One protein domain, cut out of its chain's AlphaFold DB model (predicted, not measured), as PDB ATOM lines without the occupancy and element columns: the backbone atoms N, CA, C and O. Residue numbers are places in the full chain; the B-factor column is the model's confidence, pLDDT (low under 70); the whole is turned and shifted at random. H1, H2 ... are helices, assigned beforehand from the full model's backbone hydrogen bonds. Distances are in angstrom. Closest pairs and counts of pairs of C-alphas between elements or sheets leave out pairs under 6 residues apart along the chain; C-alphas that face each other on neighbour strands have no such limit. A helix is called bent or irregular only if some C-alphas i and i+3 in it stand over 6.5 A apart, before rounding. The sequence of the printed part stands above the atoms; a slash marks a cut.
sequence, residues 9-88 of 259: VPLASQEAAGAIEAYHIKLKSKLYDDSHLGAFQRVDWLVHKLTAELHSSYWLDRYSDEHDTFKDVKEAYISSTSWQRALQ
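Overview. This is residues 9 to 88 of the 259 residues of the protein "SWIM-type domain-containing protein" of Chenopodium quinoa (UniProt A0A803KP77). Two long helices, H1 and H3, make a rough V, with short H2 joining them at its narrow end and H4 running across its open side. H5 packs on the first part of H1, and residues 9 to 13 form a tail before it. The printed part has 80 residues with five named helices, H1 to H5 in chain order, and no named strand: all helix. It is only just loose, close to compact, with a radius of gyration of the C-alphas of 14.2 A, and flat, spanning 39 by 38 by 18 A.

Arrangement. H1, residues 14 to 31, touches H3, residues 43 to 67, through its residues 23 to 31 alone; the closest C-alphas, of Leu 27 and Leu 54, are 6.6 A apart. They run opposite ways at a steep tilt of 43 degrees. H2, residues 34 to 41, touches H3 only at the corner, and only just, with 3 pairs of C-alphas within 8 A, the closest being Phe 40 and Leu 46 at 6.4 A. H4, residues 71 to 80, touches H3 at 71 degrees, only just about perpendicular; the closest C-alphas, of Asp 65 and Lys 74, are 5.5 A apart. H5, residues 82 to 87, touches H1 at a steep tilt of 51 degrees, with the C-alphas of Gly 18 and Trp 83 closest at 5.5 A. H3 and H5 are apart. Every O i to N i+4 pair is within hydrogen-bond range in H1, H4 and H5; H3 has 18 of 21, and H2 has 0 of 4, with 1 of 5 O i to N i+3 pairs.

Along the chain. H1 begins at C-alpha 14, (235.286, 195.702, 389.973), and is 25.1 A long. H2 is irregular, its C-alphas 35 and 38 being 8.3 A apart. H3 measures 34.3 A, H4 14.3 A. H5 ends at C-alpha 87, (232.271, 198.737, 378.409).

Size, cuts and confidence. The C-alphas farthest apart, of Arg 42 and Gln 88, are 40.5 A apart. The printed part has no cut, and the four links are tight. Mean pLDDT of the printed part is 82.9; residues 9 to 10, 34 and 36 to 40 are under 70.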
ATOM      1  N   VAL A   9     235.723 193.336 405.536       62.03
ATOM      2  CA  VAL A   9     236.565 194.338 404.872       62.03
ATOM      3  C   VAL A   9     235.792 194.917 403.687       62.03
ATOM      4  O   VAL A   9     235.214 194.138 402.930       62.03
ATOM      5  N   PRO A  10     235.781 196.249 403.487       61.66
ATOM      6  CA  PRO A  10     235.170 196.844 402.306       61.66
ATOM      7  C   PRO A  10     235.810 196.255 401.046       61.66
ATOM      8  O   PRO A  10     237.003 196.429 400.791       61.66
ATOM      9  N   LEU A  11     235.008 195.518 400.279       70.44
ATOM     10  CA  LEU A  11     235.425 194.939 399.009       70.44
ATOM     11  C   LEU A  11     235.568 196.078 397.995       70.44
ATOM     12  O   LEU A  11     234.681 196.921 397.868       70.44
ATOM     13  N   ALA A  12     236.702 196.131 397.297       75.81
ATOM     14  CA  ALA A  12     236.889 197.082 396.208       75.81
ATOM     15  C   ALA A  12     235.924 196.740 395.062       75.81
ATOM     16  O   ALA A  12     235.729 195.566 394.748       75.81
ATOM     17  N   SER A  13     235.333 197.755 394.428       80.94
ATOM     18  CA  SER A  13     234.493 197.538 393.248       80.94
ATOM     19  C   SER A  13     235.302 196.925 392.103       80.94
ATOM     20  O   SER A  13     236.523 197.086 392.030       80.94
ATOM     21  N   GLN A  14     234.628 196.248 391.170       82.12
ATOM     22  CA  GLN A  14     235.286 195.702 389.973       82.12
ATOM     23  C   GLN A  14     235.944 196.800 389.123       82.12
ATOM     24  O   GLN A  14     236.990 196.564 388.522       82.12
ATOM     25  N   GLU A  15     235.390 198.013 389.136       85.06
ATOM     26  CA  GLU A  15     236.000 199.199 388.533       85.06
ATOM     27  C   GLU A  15     237.325 199.562 389.214       85.06
ATOM     28  O   GLU A  15     238.355 199.681 388.548       85.06
ATOM     29  N   ALA A  16     237.327 199.673 390.547       86.44
ATOM     30  CA  ALA A  16     238.532 199.986 391.310       86.44
ATOM     31  C   ALA A  16     239.598 198.895 391.140       86.44
ATOM     32  O   ALA A  16     240.771 199.199 390.928       86.44
ATOM     33  N   ALA A  17     239.191 197.625 391.168       86.94
ATOM     34  CA  ALA A  17     240.075 196.493 390.927       86.94
ATOM     35  C   ALA A  17     240.678 196.534 389.509       86.94
ATOM     36  O   ALA A  17     241.884 196.340 389.354       86.94
ATOM     37  N   GLY A  18     239.878 196.864 388.488       86.94
ATOM     38  CA  GLY A  18     240.344 197.034 387.108       86.94
ATOM     39  C   GLY A  18     241.310 198.212 386.934       86.94
ATOM     40  O   GLY A  18     242.294 198.100 386.200       86.94
ATOM     41  N   ALA A  19     241.080 199.324 387.637       86.62
ATOM     42  CA  ALA A  19     241.990 200.470 387.644       86.62
ATOM     43  C   ALA A  19     243.332 200.136 388.319       86.62
ATOM     44  O   ALA A  19     244.395 200.478 387.796       86.62
ATOM     45  N   ILE A  20     243.292 199.421 389.449       88.31
ATOM     46  CA  ILE A  20     244.482 198.938 390.163       88.31
ATOM     47  C   ILE A  20     245.276 197.967 389.280       88.31
ATOM     48  O   ILE A  20     246.493 198.107 389.152       88.31
ATOM     49  N   GLU A  21     244.603 197.014 388.631       87.56
ATOM     50  CA  GLU A  21     245.224 196.074 387.694       87.56
ATOM     51  C   GLU A  21     245.957 196.816 386.569       87.56
ATOM     52  O   GLU A  21     247.147 196.583 386.354       87.56
ATOM     53  N   ALA A  22     245.286 197.751 385.893       87.38
ATOM     54  CA  ALA A  22     245.879 198.515 384.798       87.38
ATOM     55  C   ALA A  22     247.084 199.346 385.254       87.38
ATOM     56  O   ALA A  22     248.125 199.351 384.589       87.38
ATOM     57  N   TYR A  23     246.982 199.993 386.420       88.31
ATOM     58  CA  TYR A  23     248.093 200.729 387.016       88.31
ATOM     59  C   TYR A  23     249.295 199.812 387.272       88.31
ATOM     60  O   TYR A  23     250.423 200.155 386.922       88.31
ATOM     61  N   HIS A  24     249.070 198.616 387.822       87.50
ATOM     62  CA  HIS A  24     250.138 197.651 388.071       87.50
ATOM     63  C   HIS A  24     250.723 197.044 386.795       87.50
ATOM     64  O   HIS A  24     251.928 196.800 386.748       87.50
ATOM     65  N   ILE A  25     249.920 196.813 385.757       85.88
ATOM     66  CA  ILE A  25     250.419 196.368 384.450       85.88
ATOM     67  C   ILE A  25     251.322 197.447 383.845       85.88
ATOM     68  O   ILE A  25     252.428 197.136 383.403       85.88
ATOM     69  N   LYS A  26     250.900 198.716 383.892       86.94
ATOM     70  CA  LYS A  26     251.686 199.859 383.403       86.94
ATOM     71  C   LYS A  26     252.962 200.073 384.218       86.94
ATOM     72  O   LYS A  26     254.020 200.337 383.657       86.94
ATOM     73  N   LEU A  27     252.882 199.907 385.537       87.25
ATOM     74  CA  LEU A  27     254.042 199.907 386.423       87.25
ATOM     75  C   LEU A  27     255.029 198.818 386.005       87.25
ATOM     76  O   LEU A  27     256.201 199.111 385.814       87.25
ATOM     77  N   LYS A  28     254.561 197.575 385.831       86.56
ATOM     78  CA  LYS A  28     255.412 196.454 385.421       86.56
ATOM     79  C   LYS A  28     256.054 196.712 384.060       86.56
ATOM     80  O   LYS A  28     257.256 196.522 383.943       86.56
ATOM     81  N   SER A  29     255.309 197.184 383.064       84.31
ATOM     82  CA  SER A  29     255.879 197.444 381.735       84.31
ATOM     83  C   SER A  29     256.907 198.577 381.734       84.31
ATOM     84  O   SER A  29     257.889 198.500 381.010       84.31
ATOM     85  N   LYS A  30     256.713 199.615 382.559       82.50
ATOM     86  CA  LYS A  30     257.649 200.745 382.685       82.50
ATOM     87  C   LYS A  30     258.867 200.440 383.546       82.50
ATOM     88  O   LYS A  30     259.930 201.006 383.313       82.50
ATOM     89  N   LEU A  31     258.695 199.604 384.564       79.50
ATOM     90  CA  LEU A  31     259.776 199.193 385.442       79.50
ATOM     91  C   LEU A  31     260.634 198.116 384.772       79.50
ATOM     92  O   LEU A  31     261.837 198.294 384.654       79.50
ATOM     93  N   TYR A  32     260.047 197.036 384.273       76.19
ATOM     94  CA  TYR A  32     260.797 195.931 383.666       76.19
ATOM     95  C   TYR A  32     261.194 196.194 382.205       76.19
ATOM     96  O   TYR A  32     261.311 195.260 381.419       76.19
ATOM     97  N   ASP A  33     261.396 197.457 381.834       74.81
ATOM     98  CA  ASP A  33     262.012 197.801 380.558       74.81
ATOM     99  C   ASP A  33     263.519 197.502 380.662       74.81
ATOM    100  O   ASP A  33     264.245 198.117 381.455       74.81
ATOM    101  N   ASP A  34     263.979 196.510 379.891       61.06
ATOM    102  CA  ASP A  34     265.341 195.954 379.936       61.06
ATOM    103  C   ASP A  34     266.437 197.024 379.771       61.06
ATOM    104  O   ASP A  34     267.570 196.854 380.228       61.06
ATOM    105  N   SER A  35     266.088 198.167 379.177       70.69
ATOM    106  CA  SER A  35     266.964 199.322 378.963       70.69
ATOM    107  C   SER A  35     267.529 199.954 380.247       70.69
ATOM    108  O   SER A  35     268.570 200.619 380.196       70.69
ATOM    109  N   HIS A  36     266.893 199.755 381.408       65.56
ATOM    110  CA  HIS A  36     267.241 200.467 382.645       65.56
ATOM    111  C   HIS A  36     267.365 199.584 383.895       65.56
ATOM    112  O   HIS A  36     267.415 200.108 385.009       65.56
ATOM    113  N   LEU A  37     267.502 198.262 383.747       65.62
ATOM    114  CA  LEU A  37     267.623 197.320 384.874       65.62
ATOM    115  C   LEU A  37     268.749 197.681 385.870       65.62
ATOM    116  O   LEU A  37     268.589 197.508 387.075       65.62
ATOM    117  N   GLY A  38     269.857 198.266 385.397       65.69
ATOM    118  CA  GLY A  38     270.947 198.756 386.258       65.69
ATOM    119  C   GLY A  38     270.632 200.046 387.033       65.69
ATOM    120  O   GLY A  38     271.272 200.329 388.044       65.69
ATOM    121  N   ALA A  39     269.635 200.825 386.599       66.44
ATOM    122  CA  ALA A  39     269.227 202.079 387.233       66.44
ATOM    123  C   ALA A  39     268.247 201.878 388.405       66.44
ATOM    124  O   ALA A  39     268.089 202.791 389.213       66.44
ATOM    125  N   PHE A  40     267.666 200.680 388.559       64.06
ATOM    126  CA  PHE A  40     266.781 200.327 389.681       64.06
ATOM    127  C   PHE A  40     267.398 200.518 391.056       64.06
ATOM    128  O   PHE A  40     266.686 200.756 392.028       64.06
ATOM    129  N   GLN A  41     268.721 200.395 391.146       71.19
ATOM    130  CA  GLN A  41     269.435 200.562 392.405       71.19
ATOM    131  C   GLN A  41     269.471 202.023 392.863       71.19
ATOM    132  O   GLN A  41     269.769 202.285 394.027       71.19
ATOM    133  N   ARG A  42     269.162 202.981 391.978       84.31
ATOM    134  CA  ARG A  42     269.161 204.395 392.336       84.31
ATOM    135  C   ARG A  42     267.754 204.889 392.661       84.31
ATOM    136  O   ARG A  42     266.833 204.834 391.847       84.31
ATOM    137  N   VAL A  43     267.612 205.416 393.873       85.94
ATOM    138  CA  VAL A  43     266.342 205.931 394.402       85.94
ATOM    139  C   VAL A  43     265.846 207.144 393.607       85.94
ATOM    140  O   VAL A  43     264.646 207.275 393.393       85.94
ATOM    141  N   ASP A  44     266.748 208.002 393.122       86.81
ATOM    142  CA  ASP A  44     266.418 209.172 392.293       86.81
ATOM    143  C   ASP A  44     265.713 208.772 390.988       86.81
ATOM    144  O   ASP A  44     264.683 209.345 390.630       86.81
ATOM    145  N   TRP A  45     266.226 207.739 390.317       86.50
ATOM    146  CA  TRP A  45     265.637 207.199 389.097       86.50
ATOM    147  C   TRP A  45     264.263 206.584 389.364       86.50
ATOM    148  O   TRP A  45     263.315 206.867 388.633       86.50
ATOM    149  N   LEU A  46     264.125 205.800 390.441       85.44
ATOM    150  CA  LEU A  46     262.846 205.197 390.815       85.44
ATOM    151  C   LEU A  46     261.788 206.265 391.131       85.44
ATOM    152  O   LEU A  46     260.664 206.181 390.636       85.44
ATOM    153  N   VAL A  47     262.146 207.288 391.912       88.69
ATOM    154  CA  VAL A  47     261.246 208.409 392.225       88.69
ATOM    155  C   VAL A  47     260.826 209.121 390.944       88.69
ATOM    156  O   VAL A  47     259.634 209.366 390.756       88.69
ATOM    157  N   HIS A  48     261.766 209.402 390.036       88.06
ATOM    158  CA  HIS A  48     261.460 210.014 388.746       88.06
ATOM    159  C   HIS A  48     260.501 209.147 387.916       88.06
ATOM    160  O   HIS A  48     259.467 209.639 387.475       88.06
ATOM    161  N   LYS A  49     260.771 207.844 387.769       86.75
ATOM    162  CA  LYS A  49     259.899 206.927 387.019       86.75
ATOM    163  C   LYS A  49     258.492 206.846 387.600       86.75
ATOM    164  O   LYS A  49     257.515 206.934 386.858       86.75
ATOM    165  N   LEU A  50     258.365 206.706 388.917       88.50
ATOM    166  CA  LEU A  50     257.058 206.587 389.562       88.50
ATOM    167  C   LEU A  50     256.253 207.886 389.477       88.50
ATOM    168  O   LEU A  50     255.068 207.848 389.161       88.50
ATOM    169  N   THR A  51     256.876 209.033 389.743       88.62
ATOM    170  CA  THR A  51     256.157 210.314 389.824       88.62
ATOM    171  C   THR A  51     255.977 210.979 388.462       88.62
ATOM    172  O   THR A  51     254.868 211.390 388.121       88.62
ATOM    173  N   ALA A  52     257.047 211.068 387.672       87.38
ATOM    174  CA  ALA A  52     257.084 211.858 386.448       87.38
ATOM    175  C   ALA A  52     256.652 211.085 385.203       87.38
ATOM    176  O   ALA A  52     256.206 211.720 384.250       87.38
ATOM    177  N   GLU A  53     256.740 209.752 385.198       87.44
ATOM    178  CA  GLU A  53     256.273 208.938 384.069       87.44
ATOM    179  C   GLU A  53     255.007 208.155 384.400       87.44
ATOM    180  O   GLU A  53     254.032 208.232 383.657       87.44
ATOM    181  N   LEU A  54     254.986 207.386 385.489       88.56
ATOM    182  CA  LEU A  54     253.857 206.503 385.772       88.56
ATOM    183  C   LEU A  54     252.640 207.272 386.297       88.56
ATOM    184  O   LEU A  54     251.562 207.180 385.716       88.56
ATOM    185  N   HIS A  55     252.805 208.029 387.383       89.81
ATOM    186  CA  HIS A  55     251.692 208.718 388.031       89.81
ATOM    187  C   HIS A  55     251.119 209.833 387.151       89.81
ATOM    188  O   HIS A  55     249.906 209.921 386.973       89.81
ATOM    189  N   SER A  56     251.985 210.646 386.545       90.12
ATOM    190  CA  SER A  56     251.589 211.688 385.592       90.12
ATOM    191  C   SER A  56     250.835 211.118 384.384       90.12
ATOM    192  O   SER A  56     249.785 211.643 384.020       90.12
ATOM    193  N   SER A  57     251.320 210.022 383.786       87.31
ATOM    194  CA  SER A  57     250.656 209.414 382.632       87.31
ATOM    195  C   SER A  57     249.334 208.764 383.011       87.31
ATOM    196  O   SER A  57     248.406 208.824 382.225       87.31
ATOM    197  N   TYR A  58     249.209 208.183 384.207       88.00
ATOM    198  CA  TYR A  58     247.921 207.686 384.694       88.00
ATOM    199  C   TYR A  58     246.871 208.805 384.779       88.00
ATOM    200  O   TYR A  58     245.736 208.626 384.343       88.00
ATOM    201  N   TRP A  59     247.246 209.979 385.299       88.88
ATOM    202  CA  TRP A  59     246.336 211.127 385.339       88.88
ATOM    203  C   TRP A  59     246.006 211.668 383.950       88.88
ATOM    204  O   TRP A  59     244.857 212.031 383.711       88.88
ATOM    205  N   LEU A  60     246.977 211.693 383.034       89.31
ATOM    206  CA  LEU A  60     246.739 212.081 381.643       89.31
ATOM    207  C   LEU A  60     245.778 211.113 380.942       89.31
ATOM    208  O   LEU A  60     244.865 211.549 380.248       89.31
ATOM    209  N   ASP A  61     245.947 209.812 381.162       87.38
ATOM    210  CA  ASP A  61     245.073 208.773 380.628       87.38
ATOM    211  C   ASP A  61     243.635 208.945 381.149       87.38
ATOM    212  O   ASP A  61     242.683 208.955 380.376       87.38
ATOM    213  N   ARG A  62     243.466 209.183 382.455       84.44
ATOM    214  CA  ARG A  62     242.143 209.436 383.045       84.44
ATOM    215  C   ARG A  62     241.504 210.715 382.498       84.44
ATOM    216  O   ARG A  62     240.331 210.722 382.147       84.44
ATOM    217  N   TYR A  63     242.284 211.788 382.409       88.25
ATOM    218  CA  TYR A  63     241.820 213.065 381.871       88.25
ATOM    219  C   TYR A  63     241.411 212.949 380.396       88.25
ATOM    220  O   TYR A  63     240.399 213.513 379.984       88.25
ATOM    221  N   SER A  64     242.183 212.203 379.600       87.00
ATOM    222  CA  SER A  64     241.875 211.962 378.186       87.00
ATOM    223  C   SER A  64     240.577 211.174 378.008       87.00
ATOM    224  O   SER A  64     239.785 211.517 377.131       87.00
ATOM    225  N   ASP A  65     240.313 210.190 378.873       83.94
ATOM    226  CA  ASP A  65     239.053 209.447 378.878       83.94
ATOM    227  C   ASP A  65     237.850 210.329 379.263       83.94
ATOM    228  O   ASP A  65     236.869 210.380 378.518       83.94
ATOM    229  N   GLU A  66     237.959 211.090 380.360       86.69
ATOM    230  CA  GLU A  66     236.887 211.959 380.879       86.69
ATOM    231  C   GLU A  66     236.529 213.113 379.925       86.69
ATOM    232  O   GLU A  66     235.357 213.476 379.800       86.69
ATOM    233  N   HIS A  67     237.518 213.692 379.236       87.00
ATOM    234  CA  HIS A  67     237.321 214.852 378.358       87.00
ATOM    235  C   HIS A  67     237.302 214.525 376.859       87.00
ATOM    236  O   HIS A  67     237.167 215.442 376.048       87.00
ATOM    237  N   ASP A  68     237.449 213.254 376.479       81.62
ATOM    238  CA  ASP A  68     237.584 212.802 375.084       81.62
ATOM    239  C   ASP A  68     238.663 213.576 374.299       81.62
ATOM    240  O   ASP A  68     238.524 213.923 373.123       81.62
ATOM    241  N   THR A  69     239.765 213.882 374.985       78.88
ATOM    242  CA  THR A  69     240.924 214.583 374.418       78.88
ATOM    243  C   THR A  69     242.029 213.575 374.124       78.88
ATOM    244  O   THR A  69     242.184 212.615 374.859       78.88
ATOM    245  N   PHE A  70     242.814 213.768 373.058       82.19
ATOM    246  CA  PHE A  70     243.923 212.870 372.673       82.19
ATOM    247  C   PHE A  70     243.508 211.402 372.426       82.19
ATOM    248  O   PHE A  70     243.702 210.521 373.262       82.19
ATOM    249  N   LYS A  71     242.997 211.124 371.218       83.56
ATOM    250  CA  LYS A  71     242.477 209.801 370.820       83.56
ATOM    251  C   LYS A  71     243.465 208.649 371.039       83.56
ATOM    252  O   LYS A  71     243.068 207.620 371.572       83.56
ATOM    253  N   ASP A  72     244.735 208.846 370.698       84.44
ATOM    254  CA  ASP A  72     245.755 207.793 370.800       84.44
ATOM    255  C   ASP A  72     246.033 207.393 372.262       84.44
ATOM    256  O   ASP A  72     246.173 206.214 372.584       84.44
ATOM    257  N   VAL A  73     246.077 208.380 373.166       81.62
ATOM    258  CA  VAL A  73     246.287 208.161 374.609       81.62
ATOM    259  C   VAL A  73     245.080 207.447 375.209       81.62
ATOM    260  O   VAL A  73     245.232 206.467 375.941       81.62
ATOM    261  N   LYS A  74     243.879 207.884 374.824       82.19
ATOM    262  CA  LYS A  74     242.624 207.265 375.240       82.19
ATOM    263  C   LYS A  74     242.528 205.806 374.790       82.19
ATOM    264  O   LYS A  74     242.180 204.944 375.592       82.19
ATOM    265  N   GLU A  75     242.860 205.495 373.540       82.38
ATOM    266  CA  GLU A  75     242.813 204.120 373.028       82.38
ATOM    267  C   GLU A  75     243.792 203.202 373.775       82.38
ATOM    268  O   GLU A  75     243.424 202.098 374.193       82.38
ATOM    269  N   ALA A  76     245.012 203.686 374.032       81.94
ATOM    270  CA  ALA A  76     245.990 202.968 374.841       81.94
ATOM    271  C   ALA A  76     245.472 202.715 376.268       81.94
ATOM    272  O   ALA A  76     245.550 201.584 376.759       81.94
ATOM    273  N   TYR A  77     244.876 203.722 376.911       82.25
ATOM    274  CA  TYR A  77     244.279 203.581 378.239       82.25
ATOM    275  C   TYR A  77     243.137 202.564 378.259       82.25
ATOM    276  O   TYR A  77     243.144 201.643 379.083       82.25
ATOM    277  N   ILE A  78     242.197 202.668 377.318       81.31
ATOM    278  CA  ILE A  78     241.075 201.736 377.221       81.31
ATOM    279  C   ILE A  78     241.591 200.309 377.042       81.31
ATOM    280  O   ILE A  78     241.129 199.407 377.735       81.31
ATOM    281  N   SER A  79     242.599 200.098 376.191       81.81
ATOM    282  CA  SER A  79     243.192 198.772 375.984       81.81
ATOM    283  C   SER A  79     243.842 198.184 377.247       81.81
ATOM    284  O   SER A  79     243.890 196.960 377.403       81.81
ATOM    285  N   SER A  80     244.303 199.044 378.162       79.62
ATOM    286  CA  SER A  80     245.022 198.646 379.375       79.62
ATOM    287  C   SER A  80     244.107 198.190 380.514       79.62
ATOM    288  O   SER A  80     244.497 197.325 381.297       79.62
ATOM    289  N   THR A  81     242.880 198.712 380.598       86.81
ATOM    290  CA  THR A  81     241.953 198.373 381.687       86.81
ATOM    291  C   THR A  81     240.989 197.266 381.261       86.81
ATOM    292  O   THR A  81     240.454 197.240 380.152       86.81
ATOM    293  N   SER A  82     240.758 196.285 382.131       89.19
ATOM    294  CA  SER A  82     239.725 195.261 381.914       89.19
ATOM    295  C   SER A  82     238.312 195.860 381.949       89.19
ATOM    296  O   SER A  82     237.457 195.424 381.177       89.19
ATOM    297  N   TRP A  83     238.105 196.904 382.758       90.06
ATOM    298  CA  TRP A  83     236.843 197.636 382.882       90.06
ATOM    299  C   TRP A  83     236.441 198.382 381.603       90.06
ATOM    300  O   TRP A  83     235.365 198.124 381.067       90.06
ATOM    301  N   GLN A  84     237.306 199.236 381.040       89.31
ATOM    302  CA  GLN A  84     236.960 199.971 379.812       89.31
ATOM    303  C   GLN A  84     236.782 199.024 378.621       89.31
ATOM    304  O   GLN A  84     235.855 199.176 377.825       89.31
ATOM    305  N   ARG A  85     237.601 197.966 378.533       90.56
ATOM    306  CA  ARG A  85     237.399 196.908 377.530       90.56
ATOM    307  C   ARG A  85     236.067 196.181 377.689       90.56
ATOM    308  O   ARG A  85     235.550 195.683 376.693       90.56
ATOM    309  N   ALA A  86     235.538 196.068 378.906       92.56
ATOM    310  CA  ALA A  86     234.221 195.488 379.141       92.56
ATOM    311  C   ALA A  86     233.119 196.423 378.633       92.56
ATOM    312  O   ALA A  86     232.226 195.961 377.930       92.56
ATOM    313  N   LEU A  87     233.224 197.731 378.897       90.00
ATOM    314  CA  LEU A  87     232.271 198.737 378.409       90.00
ATOM    315  C   LEU A  87     232.167 198.771 376.877       90.00
ATOM    316  O   LEU A  87     231.091 199.012 376.339       90.00
ATOM    317  N   GLN A  88     233.257 198.464 376.170       90.50
ATOM    318  CA  GLN A  88     233.252 198.358 374.708       90.50
ATOM    319  C   GLN A  88     232.487 197.136 374.170       90.50
ATOM    320  O   GLN A  88     232.141 197.111 372.988       90.50
TER     321      GLN A  88